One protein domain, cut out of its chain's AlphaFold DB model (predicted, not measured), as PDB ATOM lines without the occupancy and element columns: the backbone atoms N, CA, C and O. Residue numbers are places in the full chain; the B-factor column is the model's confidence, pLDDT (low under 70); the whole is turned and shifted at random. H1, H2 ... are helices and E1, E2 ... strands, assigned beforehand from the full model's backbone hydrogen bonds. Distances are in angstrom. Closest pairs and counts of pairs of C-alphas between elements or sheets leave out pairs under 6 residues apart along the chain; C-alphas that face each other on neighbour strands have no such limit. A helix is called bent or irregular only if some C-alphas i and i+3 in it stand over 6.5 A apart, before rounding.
ATOM      1  N   ASN A 557     158.966 110.418 157.207       76.56
ATOM      2  CA  ASN A 557     159.551 111.054 158.389       76.56
ATOM      3  C   ASN A 557     159.754 112.555 158.188       76.56
ATOM      4  O   ASN A 557     159.584 113.329 159.136       76.56
ATOM      5  N   LEU A 558     160.047 112.990 156.958       75.38
ATOM      6  CA  LEU A 558     160.108 114.407 156.614       75.38
ATOM      7  C   LEU A 558     158.779 115.107 156.923       75.38
ATOM      8  O   LEU A 558     158.769 116.132 157.610       75.38
ATOM      9  N   TYR A 559     157.668 114.524 156.468       80.12
ATOM     10  CA  TYR A 559     156.321 115.045 156.689       80.12
ATOM     11  C   TYR A 559     155.973 115.113 158.181       80.12
ATOM     12  O   TYR A 559     155.613 116.175 158.693       80.12
ATOM     13  N   ARG A 560     156.165 114.004 158.910       83.00
ATOM     14  CA  ARG A 560     155.878 113.916 160.354       83.00
ATOM     15  C   ARG A 560     156.683 114.936 161.158       83.00
ATOM     16  O   ARG A 560     156.137 115.612 162.030       83.00
ATOM     17  N   ARG A 561     157.966 115.112 160.827       77.06
ATOM     18  CA  ARG A 561     158.842 116.095 161.475       77.06
ATOM     19  C   ARG A 561     158.399 117.533 161.205       77.06
ATOM     20  O   ARG A 561     158.485 118.367 162.104       77.06
ATOM     21  N   LEU A 562     157.951 117.844 159.987       76.75
ATOM     22  CA  LEU A 562     157.453 119.179 159.646       76.75
ATOM     23  C   LEU A 562     156.136 119.489 160.364       76.75
ATOM     24  O   LEU A 562     156.032 120.549 160.975       76.75
ATOM     25  N   ILE A 563     155.184 118.552 160.380       84.38
ATOM     26  CA  ILE A 563     153.932 118.700 161.138       84.38
ATOM     27  C   ILE A 563     154.208 118.862 162.635       84.38
ATOM     28  O   ILE A 563     153.646 119.760 163.250       84.38
ATOM     29  N   GLY A 564     155.122 118.076 163.215       73.00
ATOM     30  CA  GLY A 564     155.497 118.214 164.627       73.00
ATOM     31  C   GLY A 564     156.056 119.601 164.967       73.00
ATOM     32  O   GLY A 564     155.690 120.190 165.982       73.00
ATOM     33  N   LYS A 565     156.883 120.177 164.083       77.12
ATOM     34  CA  LYS A 565     157.387 121.553 164.239       77.12
ATOM     35  C   LYS A 565     156.282 122.601 164.091       77.12
ATOM     36  O   LYS A 565     156.261 123.575 164.838       77.12
ATOM     37  N   LEU A 566     155.364 122.407 163.146       80.12
ATOM     38  CA  LEU A 566     154.227 123.302 162.939       80.12
ATOM     39  C   LEU A 566     153.233 123.252 164.105       80.12
ATOM     40  O   LEU A 566     152.692 124.289 164.475       80.12
ATOM     41  N   LEU A 567     153.051 122.090 164.736       77.62
ATOM     42  CA  LEU A 567     152.202 121.920 165.915       77.62
ATOM     43  C   LEU A 567     152.725 122.700 167.129       77.62
ATOM     44  O   LEU A 567     151.943 123.149 167.953       77.62
ATOM     45  N   TYR A 568     154.038 122.912 167.229       71.50
ATOM     46  CA  TYR A 568     154.599 123.801 168.247       71.50
ATOM     47  C   TYR A 568     154.284 125.275 167.951       71.50
ATOM     48  O   TYR A 568     153.986 126.051 168.856       71.50
ATOM     49  N   LEU A 569     154.301 125.671 166.674       75.00
ATOM     50  CA  LEU A 569     154.007 127.049 166.270       75.00
ATOM     51  C   LEU A 569     152.548 127.446 166.526       75.00
ATOM     52  O   LEU A 569     152.302 128.613 166.841       75.00
ATOM     53  N   THR A 570     151.596 126.503 166.482       78.38
ATOM     54  CA  THR A 570     150.174 126.781 166.769       78.38
ATOM     55  C   THR A 570     149.922 127.274 168.198       78.38
ATOM     56  O   THR A 570     148.882 127.886 168.423       78.38
ATOM     57  N   ILE A 571     150.872 127.095 169.130       69.12
ATOM     58  CA  ILE A 571     150.839 127.648 170.501       69.12
ATOM     59  C   ILE A 571     150.916 129.179 170.499       69.12
ATOM     60  O   ILE A 571     150.430 129.831 171.413       69.12
ATOM     61  N   THR A 572     151.518 129.772 169.470       66.06
ATOM     62  CA  THR A 572     151.680 131.233 169.341       66.06
ATOM     63  C   THR A 572     150.963 131.814 168.124       66.06
ATOM     64  O   THR A 572     150.922 133.030 167.950       66.06
ATOM     65  N   ARG A 573     150.422 130.944 167.264       77.56
ATOM     66  CA  ARG A 573     149.879 131.273 165.943       77.56
ATOM     67  C   ARG A 573     148.543 130.574 165.719       77.56
ATOM     68  O   ARG A 573     148.485 129.487 165.138       77.56
ATOM     69  N   LEU A 574     147.471 131.199 166.211       79.38
ATOM     70  CA  LEU A 574     146.089 130.717 166.075       79.38
ATOM     71  C   LEU A 574     145.697 130.482 164.606       79.38
ATOM     72  O   LEU A 574     145.030 129.501 164.294       79.38
ATOM     73  N   ASP A 575     146.153 131.349 163.709       81.19
ATOM     74  CA  ASP A 575     145.916 131.309 162.263       81.19
ATOM     75  C   ASP A 575     146.349 129.988 161.602       81.19
ATOM     76  O   ASP A 575     145.796 129.589 160.580       81.19
ATOM     77  N   LEU A 576     147.298 129.267 162.205       86.19
ATOM     78  CA  LEU A 576     147.780 127.975 161.711       86.19
ATOM     79  C   LEU A 576     146.987 126.779 162.255       86.19
ATOM     80  O   LEU A 576     147.109 125.675 161.720       86.19
ATOM     81  N   ALA A 577     146.206 126.965 163.324       81.69
ATOM     82  CA  ALA A 577     145.645 125.871 164.117       81.69
ATOM     83  C   ALA A 577     144.752 124.935 163.290       81.69
ATOM     84  O   ALA A 577     144.878 123.716 163.398       81.69
ATOM     85  N   TYR A 578     143.903 125.493 162.427       82.81
ATOM     86  CA  TYR A 578     143.040 124.711 161.540       82.81
ATOM     87  C   TYR A 578     143.851 123.929 160.493       82.81
ATOM     88  O   TYR A 578     143.730 122.708 160.391       82.81
ATOM     89  N   SER A 579     144.730 124.611 159.754       84.56
ATOM     90  CA  SER A 579     145.494 124.021 158.648       84.56
ATOM     91  C   SER A 579     146.456 122.922 159.110       84.56
ATOM     92  O   SER A 579     146.559 121.878 158.466       84.56
ATOM     93  N   VAL A 580     147.125 123.120 160.251       87.06
ATOM     94  CA  VAL A 580     148.030 122.121 160.841       87.06
ATOM     95  C   VAL A 580     147.250 120.922 161.378       87.06
ATOM     96  O   VAL A 580     147.678 119.788 161.175       87.06
ATOM     97  N   ASN A 581     146.093 121.143 162.014       84.06
ATOM     98  CA  ASN A 581     145.248 120.055 162.508       84.06
ATOM     99  C   ASN A 581     144.641 119.230 161.361       84.06
ATOM    100  O   ASN A 581     144.575 118.010 161.460       84.06
ATOM    101  N   CYS A 582     144.256 119.866 160.251       83.38
ATOM    102  CA  CYS A 582     143.788 119.179 159.045       83.38
ATOM    103  C   CYS A 582     144.874 118.255 158.464       83.38
ATOM    104  O   CYS A 582     144.663 117.052 158.327       83.38
ATOM    105  N   LEU A 583     146.082 118.779 158.230       86.06
ATOM    106  CA  LEU A 583     147.199 117.991 157.693       86.06
ATOM    107  C   LEU A 583     147.721 116.934 158.685       86.06
ATOM    108  O   LEU A 583     148.190 115.867 158.282       86.06
ATOM    109  N   GLY A 584     147.593 117.180 159.989       84.44
ATOM    110  CA  GLY A 584     147.931 116.215 161.037       84.44
ATOM    111  C   GLY A 584     147.123 114.912 160.978       84.44
ATOM    112  O   GLY A 584     147.561 113.905 161.530       84.44
ATOM    113  N   GLN A 585     145.991 114.881 160.268       82.06
ATOM    114  CA  GLN A 585     145.164 113.677 160.131       82.06
ATOM    115  C   GLN A 585     145.807 112.608 159.234       82.06
ATOM    116  O   GLN A 585     145.472 111.433 159.351       82.06
ATOM    117  N   TYR A 586     146.779 112.988 158.400       85.56
ATOM    118  CA  TYR A 586     147.414 112.107 157.415       85.56
ATOM    119  C   TYR A 586     148.821 111.639 157.833       85.56
ATOM    120  O   TYR A 586     149.639 111.276 156.993       85.56
ATOM    121  N   LEU A 587     149.141 111.646 159.136       83.62
ATOM    122  CA  LEU A 587     150.461 111.241 159.656       83.62
ATOM    123  C   LEU A 587     150.790 109.755 159.435       83.62
ATOM    124  O   LEU A 587     151.973 109.402 159.364       83.62
ATOM    125  N   ALA A 588     149.768 108.896 159.358       81.12
ATOM    126  CA  ALA A 588     149.939 107.464 159.128       81.12
ATOM    127  C   ALA A 588     150.497 107.209 157.720       81.12
ATOM    128  O   ALA A 588     151.617 106.713 157.600       81.12
ATOM    129  N   ASN A 589     149.771 107.671 156.696       82.94
ATOM    130  CA  ASN A 589     150.087 107.496 155.277       82.94
ATOM    131  C   ASN A 589     150.120 108.859 154.558       82.94
ATOM    132  O   ASN A 589     149.151 109.233 153.892       82.94
ATOM    133  N   PRO A 590     151.194 109.652 154.719       86.50
ATOM    134  CA  PRO A 590     151.282 110.955 154.076       86.50
ATOM    135  C   PRO A 590     151.558 110.808 152.572       86.50
ATOM    136  O   PRO A 590     152.309 109.932 152.141       86.50
ATOM    137  N   ARG A 591     150.957 111.696 151.776       85.50
ATOM    138  CA  ARG A 591     151.001 111.693 150.308       85.50
ATOM    139  C   ARG A 591     151.553 113.019 149.782       85.50
ATOM    140  O   ARG A 591     151.699 113.985 150.539       85.50
ATOM    141  N   SER A 592     151.878 113.074 148.493       78.06
ATOM    142  CA  SER A 592     152.463 114.251 147.839       78.06
ATOM    143  C   SER A 592     151.602 115.514 147.984       78.06
ATOM    144  O   SER A 592     152.134 116.586 148.276       78.06
ATOM    145  N   THR A 593     150.278 115.389 147.900       80.19
ATOM    146  CA  THR A 593     149.293 116.471 148.114       80.19
ATOM    147  C   THR A 593     149.329 117.016 149.549       80.19
ATOM    148  O   THR A 593     149.344 118.229 149.771       80.19
ATOM    149  N   HIS A 594     149.443 116.132 150.545       84.19
ATOM    150  CA  HIS A 594     149.584 116.504 151.953       84.19
ATOM    151  C   HIS A 594     150.883 117.289 152.181       84.19
ATOM    152  O   HIS A 594     150.888 118.324 152.853       84.19
ATOM    153  N   LEU A 595     151.990 116.838 151.580       78.94
ATOM    154  CA  LEU A 595     153.278 117.525 151.669       78.94
ATOM    155  C   LEU A 595     153.243 118.905 150.993       78.94
ATOM    156  O   LEU A 595     153.799 119.862 151.534       78.94
ATOM    157  N   GLN A 596     152.540 119.046 149.866       76.94
ATOM    158  CA  GLN A 596     152.297 120.347 149.232       76.94
ATOM    159  C   GLN A 596     151.527 121.300 150.163       76.94
ATOM    160  O   GLN A 596     151.901 122.469 150.287       76.94
ATOM    161  N   GLY A 597     150.525 120.797 150.893       77.12
ATOM    162  CA  GLY A 597     149.821 121.556 151.931       77.12
ATOM    163  C   GLY A 597     150.753 122.050 153.045       77.12
ATOM    164  O   GLY A 597     150.705 123.219 153.428       77.12
ATOM    165  N   VAL A 598     151.672 121.198 153.515       80.31
ATOM    166  CA  VAL A 598     152.693 121.579 154.511       80.31
ATOM    167  C   VAL A 598     153.634 122.650 153.965       80.31
ATOM    168  O   VAL A 598     153.927 123.629 154.654       80.31
ATOM    169  N   HIS A 599     154.088 122.507 152.719       78.06
ATOM    170  CA  HIS A 599     154.922 123.515 152.074       78.06
ATOM    171  C   HIS A 599     154.208 124.860 151.958       78.06
ATOM    172  O   HIS A 599     154.835 125.889 152.207       78.06
ATOM    173  N   ARG A 600     152.901 124.873 151.683       74.56
ATOM    174  CA  ARG A 600     152.110 126.106 151.654       74.56
ATOM    175  C   ARG A 600     152.029 126.792 153.021       74.56
ATOM    176  O   ARG A 600     152.185 128.008 153.095       74.56
ATOM    177  N   ILE A 601     151.866 126.038 154.109       80.31
ATOM    178  CA  ILE A 601     151.908 126.607 155.467       80.31
ATOM    179  C   ILE A 601     153.269 127.264 155.736       80.31
ATOM    180  O   ILE A 601     153.333 128.375 156.256       80.31
ATOM    181  N   LEU A 602     154.369 126.613 155.346       77.06
ATOM    182  CA  LEU A 602     155.717 127.171 155.509       77.06
ATOM    183  C   LEU A 602     155.921 128.444 154.672       77.06
ATOM    184  O   LEU A 602     156.542 129.400 155.139       77.06
ATOM    185  N   GLN A 603     155.362 128.478 153.462       71.25
ATOM    186  CA  GLN A 603     155.326 129.661 152.603       71.25
ATOM    187  C   GLN A 603     154.533 130.807 153.246       71.25
ATOM    188  O   GLN A 603     154.993 131.947 153.251       71.25
ATOM    189  N   TYR A 604     153.379 130.513 153.845       79.06
ATOM    190  CA  TYR A 604     152.565 131.491 154.565       79.06
ATOM    191  C   TYR A 604     153.299 132.058 155.786       79.06
ATOM    192  O   TYR A 604     153.469 133.269 155.885       79.06
ATOM    193  N   ILE A 605     153.847 131.207 156.662       76.75
ATOM    194  CA  ILE A 605     154.609 131.639 157.852       76.75
ATOM    195  C   ILE A 605     155.768 132.558 157.467       76.75
ATOM    196  O   ILE A 605     156.027 133.554 158.144       76.75
ATOM    197  N   LYS A 606     156.443 132.254 156.355       70.31
ATOM    198  CA  LYS A 606     157.536 133.078 155.844       70.31
ATOM    199  C   LYS A 606     157.087 134.479 155.414       70.31
ATOM    200  O   LYS A 606     157.874 135.413 155.527       70.31
ATOM    201  N   GLY A 607     155.850 134.637 154.947       66.12
ATOM    202  CA  GLY A 607     155.282 135.937 154.585       66.12
ATOM    203  C   GLY A 607     154.936 136.829 155.782       66.12
ATOM    204  O   GLY A 607     154.834 138.038 155.618       66.12
ATOM    205  N   ILE A 608     154.788 136.259 156.985       71.00
ATOM    206  CA  ILE A 608     154.274 136.957 158.180       71.00
ATOM    207  C   ILE A 608     155.028 136.558 159.461       71.00
ATOM    208  O   ILE A 608     154.444 136.187 160.483       71.00
ATOM    209  N   VAL A 609     156.361 136.635 159.419       64.56
ATOM    210  CA  VAL A 609     157.260 136.226 160.522       64.56
ATOM    211  C   VAL A 609     157.087 137.086 161.789       64.56
ATOM    212  O   VAL A 609     157.398 136.628 162.885       64.56
ATOM    213  N   GLY A 610     156.598 138.323 161.652       62.38
ATOM    214  CA  GLY A 610     156.387 139.263 162.763       62.38
ATOM    215  C   GLY A 610     155.011 139.189 163.432       62.38
ATOM    216  O   GLY A 610     154.783 139.889 164.413       62.38
ATOM    217  N   GLN A 611     154.092 138.372 162.915       66.56
ATOM    218  CA  GLN A 611     152.735 138.266 163.449       66.56
ATOM    219  C   GLN A 611     152.708 137.301 164.642       66.56
ATOM    220  O   GLN A 611     153.220 136.181 164.548       66.56
ATOM    221  N   GLY A 612     152.116 137.734 165.754       64.94
ATOM    222  CA  GLY A 612     152.025 136.983 167.006       64.94
ATOM    223  C   GLY A 612     150.878 137.487 167.882       64.94
ATOM    224  O   GLY A 612     150.071 138.307 167.446       64.94
ATOM    225  N   LEU A 613     150.795 136.983 169.112       67.81
ATOM    226  CA  LEU A 613     149.773 137.400 170.073       67.81
ATOM    227  C   LEU A 613     150.072 138.802 170.603       67.81
ATOM    228  O   LEU A 613     151.196 139.089 171.017       67.81
ATOM    229  N   TYR A 614     149.050 139.648 170.629       72.88
ATOM    230  CA  TYR A 614     149.111 140.968 171.238       72.88
ATOM    231  C   TYR A 614     148.434 140.928 172.611       72.88
ATOM    232  O   TYR A 614     147.265 140.560 172.716       72.88
ATOM    233  N   PHE A 615     149.175 141.305 173.653       66.94
ATOM    234  CA  PHE A 615     148.675 141.429 175.022       66.94
ATOM    235  C   PHE A 615     148.682 142.905 175.409       66.94
ATOM    236  O   PHE A 615     149.749 143.505 175.546       66.94
ATOM    237  N   SER A 616     147.499 143.500 175.565       69.75
ATOM    238  CA  SER A 616     147.380 144.917 175.922       69.75
ATOM    239  C   SER A 616     147.421 145.120 177.435       69.75
ATOM    240  O   SER A 616     146.644 144.499 178.167       69.75
ATOM    241  N   THR A 617     148.247 146.060 177.900       63.50
ATOM    242  CA  THR A 617     148.300 146.494 179.310       63.50
ATOM    243  C   THR A 617     147.050 147.256 179.750       63.50
ATOM    244  O   THR A 617     146.813 147.398 180.944       63.50
ATOM    245  N   THR A 618     146.236 147.723 178.801       73.19
ATOM    246  CA  THR A 618     144.995 148.472 179.051       73.19
ATOM    247  C   THR A 618     143.732 147.606 178.983       73.19
ATOM    248  O   THR A 618     142.625 148.133 179.075       73.19
ATOM    249  N   SER A 619     143.866 146.286 178.800       70.06
ATOM    250  CA  SER A 619     142.711 145.400 178.614       70.06
ATOM    251  C   SER A 619     141.909 145.171 179.905       70.06
ATOM    252  O   SER A 619     142.457 145.048 180.999       70.06
ATOM    253  N   SER A 620     140.578 145.110 179.782       70.88
ATOM    254  CA  SER A 620     139.689 144.830 180.921       70.88
ATOM    255  C   SER A 620     139.797 143.370 181.380       70.88
ATOM    256  O   SER A 620     139.944 142.466 180.565       70.88
ATOM    257  N   ILE A 621     139.657 143.086 182.678       73.81
ATOM    258  CA  ILE A 621     139.698 141.708 183.208       73.81
ATOM    259  C   ILE A 621     138.302 141.071 183.086       73.81
ATOM    260  O   ILE A 621     137.610 140.824 184.072       73.81
ATOM    261  N   ARG A 622     137.844 140.841 181.851       70.44
ATOM    262  CA  ARG A 622     136.576 140.149 181.559       70.44
ATOM    263  C   ARG A 622     136.824 138.924 180.696       70.44
ATOM    264  O   ARG A 622     137.518 138.996 179.694       70.44
ATOM    265  N   ARG A 623     136.248 137.783 181.066       68.06
ATOM    266  CA  ARG A 623     136.409 136.541 180.302       68.06
ATOM    267  C   ARG A 623     135.412 136.505 179.147       68.06
ATOM    268  O   ARG A 623     134.217 136.647 179.382       68.06
ATOM    269  N   LYS A 624     135.890 136.261 177.929       85.00
ATOM    270  CA  LYS A 624     135.055 136.057 176.736       85.00
ATOM    271  C   LYS A 624     135.440 134.738 176.077       85.00
ATOM    272  O   LYS A 624     136.620 134.455 175.911       85.00
ATOM    273  N   VAL A 625     134.455 133.925 175.709       82.19
ATOM    274  CA  VAL A 625     134.680 132.649 175.017       82.19
ATOM    275  C   VAL A 625     133.909 132.674 173.707       82.19
ATOM    276  O   VAL A 625     132.729 133.011 173.695       82.19
ATOM    277  N   LEU A 626     134.590 132.347 172.616       83.75
ATOM    278  CA  LEU A 626     134.005 132.133 171.299       83.75
ATOM    279  C   LEU A 626     134.125 130.648 170.972       83.75
ATOM    280  O   LEU A 626     135.192 130.062 171.161       83.75
ATOM    281  N   ILE A 627     133.038 130.047 170.509       85.75
ATOM    282  CA  ILE A 627     132.980 128.642 170.106       85.75
ATOM    283  C   ILE A 627     132.309 128.608 168.743       85.75
ATOM    284  O   ILE A 627     131.332 129.321 168.528       85.75
ATOM    285  N   ASP A 628     132.851 127.797 167.847       84.56
ATOM    286  CA  ASP A 628     132.283 127.556 166.530       84.56
ATOM    287  C   ASP A 628     132.433 126.074 166.172       84.56
ATOM    288  O   ASP A 628     133.311 125.378 166.693       84.56
ATOM    289  N   SER A 629     131.573 125.570 165.299       81.94
ATOM    290  CA  SER A 629     131.639 124.196 164.809       81.94
ATOM    291  C   SER A 629     131.073 124.111 163.405       81.94
ATOM    292  O   SER A 629     129.962 124.582 163.162       81.94
ATOM    293  N   ASP A 630     131.792 123.453 162.503       77.31
ATOM    294  CA  ASP A 630     131.265 123.147 161.179       77.31
ATOM    295  C   ASP A 630     130.397 121.877 161.193       77.31
ATOM    296  O   ASP A 630     130.452 121.062 162.116       77.31
ATOM    297  N   TRP A 631     129.553 121.698 160.176       68.12
ATOM    298  CA  TRP A 631     128.739 120.493 160.025       68.12
ATOM    299  C   TRP A 631     129.380 119.536 159.018       68.12
ATOM    300  O   TRP A 631     129.332 119.766 157.809       68.12
ATOM    301  N   GLY A 632     129.961 118.440 159.515       61.50
ATOM    302  CA  GLY A 632     130.425 117.329 158.680       61.50
ATOM    303  C   GLY A 632     131.528 117.677 157.673       61.50
ATOM    304  O   GLY A 632     131.575 117.051 156.611       61.50
ATOM    305  N   ALA A 633     132.400 118.649 157.973       63.16
ATOM    306  CA  ALA A 633     133.442 119.094 157.044       63.16
ATOM    307  C   ALA A 633     134.490 118.018 156.721       63.16
ATOM    308  O   ALA A 633     135.102 118.049 155.652       63.16
ATOM    309  N   TYR A 634     134.684 117.030 157.601       62.50
ATOM    310  CA  TYR A 634     135.574 115.911 157.315       62.50
ATOM    311  C   TYR A 634     134.889 114.869 156.419       62.50
ATOM    312  O   TYR A 634     134.029 114.122 156.885       62.50
ATOM    313  N   LYS A 635     135.283 114.777 155.143       59.97
ATOM    314  CA  LYS A 635     134.574 113.958 154.143       59.97
ATOM    315  C   LYS A 635     134.607 112.450 154.406       59.97
ATOM    316  O   LYS A 635     133.571 111.818 154.224       59.97
ATOM    317  N   ASP A 636     135.718 111.894 154.894       60.28
ATOM    318  CA  ASP A 636     135.859 110.427 154.984       60.28
ATOM    319  C   ASP A 636     135.041 109.804 156.131       60.28
ATOM    320  O   ASP A 636     134.665 108.641 156.069       60.28
ATOM    321  N   MET A 637     134.744 110.567 157.192       64.62
ATOM    322  CA  MET A 637     133.952 110.092 158.348       64.62
ATOM    323  C   MET A 637     132.745 110.985 158.680       64.62
ATOM    324  O   MET A 637     132.097 110.757 159.699       64.62
ATOM    325  N   ARG A 638     132.468 112.026 157.877       66.38
ATOM    326  CA  ARG A 638     131.394 113.026 158.081       66.38
ATOM    327  C   ARG A 638     131.361 113.650 159.484       66.38
ATOM    328  O   ARG A 638     130.301 114.001 159.990       66.38
ATOM    329  N   ARG A 639     132.530 113.806 160.115       69.19
ATOM    330  CA  ARG A 639     132.661 114.416 161.448       69.19
ATOM    331  C   ARG A 639     132.818 115.932 161.350       69.19
ATOM    332  O   ARG A 639     133.474 116.427 160.433       69.19
ATOM    333  N   SER A 640     132.215 116.630 162.304       76.06
ATOM    334  CA  SER A 640     132.335 118.074 162.504       76.06
ATOM    335  C   SER A 640     133.678 118.451 163.116       76.06
ATOM    336  O   SER A 640     134.174 117.759 163.998       76.06
ATOM    337  N   ILE A 641     134.247 119.574 162.698       76.94
ATOM    338  CA  ILE A 641     135.396 120.214 163.328       76.94
ATOM    339  C   ILE A 641     134.854 121.331 164.216       76.94
ATOM    340  O   ILE A 641     134.182 122.251 163.759       76.94
ATOM    341  N   SER A 642     135.146 121.244 165.509       81.06
ATOM    342  CA  SER A 642     134.807 122.260 166.505       81.06
ATOM    343  C   SER A 642     136.044 123.063 166.891       81.06
ATOM    344  O   SER A 642     137.140 122.517 167.057       81.06
ATOM    345  N   GLY A 643     135.880 124.368 167.060       83.69
ATOM    346  CA  GLY A 643     136.919 125.282 167.501       83.69
ATOM    347  C   GLY A 643     136.464 126.138 168.674       83.69
ATOM    348  O   GLY A 643     135.285 126.448 168.817       83.69
ATOM    349  N   PHE A 644     137.405 126.540 169.523       83.06
ATOM    350  CA  PHE A 644     137.143 127.545 170.549       83.06
ATOM    351  C   PHE A 644     138.305 128.523 170.678       83.06
ATOM    352  O   PHE A 644     139.456 128.180 170.401       83.06
ATOM    353  N   CYS A 645     137.991 129.727 171.148       84.06
ATOM    354  CA  CYS A 645     138.927 130.774 171.542       84.06
ATOM    355  C   CYS A 645     138.473 131.379 172.880       84.06
ATOM    356  O   CYS A 645     137.314 131.751 173.040       84.06
ATOM    357  N   VAL A 646     139.384 131.500 173.839       77.56
ATOM    358  CA  VAL A 646     139.169 132.085 175.165       77.56
ATOM    359  C   VAL A 646     140.011 133.345 175.281       77.56
ATOM    360  O   VAL A 646     141.227 133.306 175.092       77.56
ATOM    361  N   PHE A 647     139.366 134.442 175.648       77.44
ATOM    362  CA  PHE A 647     139.960 135.755 175.841       77.44
ATOM    363  C   PHE A 647     139.832 136.206 177.301       77.44
ATOM    364  O   PHE A 647     138.826 135.933 177.967       77.44
ATOM    365  N   LEU A 648     140.845 136.932 177.770       67.88
ATOM    366  CA  LEU A 648     140.828 137.738 178.987       67.88
ATOM    367  C   LEU A 648     140.971 139.208 178.574       67.88
ATOM    368  O   LEU A 648     142.038 139.642 178.142       67.88
ATOM    369  N   GLY A 649     139.868 139.947 178.632       81.94
ATOM    370  CA  GLY A 649     139.735 141.230 177.955       81.94
ATOM    371  C   GLY A 649     139.837 141.038 176.449       81.94
ATOM    372  O   GLY A 649     139.139 140.203 175.876       81.94
ATOM    373  N   ASP A 650     140.767 141.767 175.844       75.38
ATOM    374  CA  ASP A 650     141.108 141.654 174.422       75.38
ATOM    375  C   ASP A 650     142.244 140.648 174.167       75.38
ATOM    376  O   ASP A 650     142.581 140.354 173.020       75.38
ATOM    377  N   SER A 651     142.835 140.093 175.230       75.88
ATOM    378  CA  SER A 651     143.977 139.185 175.134       75.88
ATOM    379  C   SER A 651     143.518 137.744 174.926       75.88
ATOM    380  O   SER A 651     142.840 137.175 175.782       75.88
ATOM    381  N   LEU A 652     143.913 137.118 173.816       73.44
ATOM    382  CA  LEU A 652     143.652 135.700 173.555       73.44
ATOM    383  C   LEU A 652     144.578 134.822 174.413       73.44
ATOM    384  O   LEU A 652     145.798 134.883 174.277       73.44
ATOM    385  N   ILE A 653     143.997 133.981 175.271       73.56
ATOM    386  CA  ILE A 653     144.740 133.166 176.249       73.56
ATOM    387  C   ILE A 653     144.647 131.657 176.003       73.56
ATOM    388  O   ILE A 653     145.484 130.908 176.500       73.56
ATOM    389  N   SER A 654     143.646 131.180 175.258       71.69
ATOM    390  CA  SER A 654     143.527 129.757 174.919       71.69
ATOM    391  C   SER A 654     142.732 129.553 173.639       71.69
ATOM    392  O   SER A 654     141.770 130.273 173.390       71.69
ATOM    393  N   TRP A 655     143.108 128.575 172.822       85.31
ATOM    394  CA  TRP A 655     142.352 128.200 171.633       85.31
ATOM    395  C   TRP A 655     142.614 126.754 171.246       85.31
ATOM    396  O   TRP A 655     143.630 126.158 171.611       85.31
ATOM    397  N   LYS A 656     141.693 126.191 170.468       78.00
ATOM    398  CA  LYS A 656     141.858 124.869 169.872       78.00
ATOM    399  C   LYS A 656     140.970 124.730 168.647       78.00
ATOM    400  O   LYS A 656     139.878 125.280 168.618       78.00
ATOM    401  N   SER A 657     141.420 123.937 167.682       79.94
ATOM    402  CA  SER A 657     140.579 123.330 166.650       79.94
ATOM    403  C   SER A 657     140.683 121.818 166.814       79.94
ATOM    404  O   SER A 657     141.780 121.300 167.041       79.94
ATOM    405  N   LYS A 658     139.555 121.110 166.786       75.69
ATOM    406  CA  LYS A 658     139.489 119.668 167.020       75.69
ATOM    407  C   LYS A 658     138.400 119.035 166.152       75.69
ATOM    408  O   LYS A 658     137.318 119.591 166.028       75.69
ATOM    409  N   LYS A 659     138.716 117.875 165.583       66.38
ATOM    410  CA  LYS A 659     137.772 116.973 164.917       66.38
ATOM    411  C   LYS A 659     136.965 116.146 165.918       66.38
ATOM    412  O   LYS A 659     137.511 115.855 167.013       66.38
TER     413      LYS A 659
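AT A GLANCE: This is residues 557 to 659 of the 659 residues of the protein "Integrase catalytic domain-containing protein" of Vitis vinifera (UniProt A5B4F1). An up-and-down bundle of three helices, H1, H2 and H3, packs through H2 on E3, an edge strand of a three-stranded sheet, while H1 and H3 stay off the sheet. A long link, residues 608 to 622, leads from H3 to E1, the sheet's other edge. The printed part has 103 residues, with three named helices, then three named strands, antiparallel in the order E1, E2, E3; the class is mixed. It is only just loose, close to compact, with a radius of gyration of the C-alphas of 15.5 A and spans of 47 by 32 by 18 A.

IN THESE COORDINATES: H1, residues 557 to 569, begins at C-alpha 557 (159.551, 111.054, 158.389) and is 18.7 A long. H2, residues 574 to 586, 20.6 A, is irregular: C-alphas 575 and 578 are 7.2 A apart. H3 is residues 592 to 607, 22.9 A. E1 is residues 623 to 629, E2 642 to 648, and E3 651 to 658, ending at C-alpha 658 (139.489, 119.668, 167.020).

HOW THE PARTS SIT: H1 and H2, a helical hairpin, touch at a shallow tilt of 26 degrees, opposite ways; their closest C-alphas, Ile 563 and Gly 584, are 6.5 A apart. H2 and H3 form another, at 16 degrees. Every O i to N i+4 pair is within hydrogen-bond range in H1 and H3, and 5 of 9 in H2. H2 is on the sheet, over E3, at a height of 8.4 A, making two layers, helix on one face of a sheet. The strands form a meander, each the antiparallel neighbour of the one before: N 626 and O 645 are 2.8 A apart, N 646 and O 654 2.7 A.

THE WHOLE: The farthest C-alphas, Asn 589 and Thr 618, are 47.6 A apart. The printed part has no cut. The links H3 to E1 and E1 to E2 are long. Mean pLDDT of the printed part is 76.1; residues 631 to 639 are among those under 70.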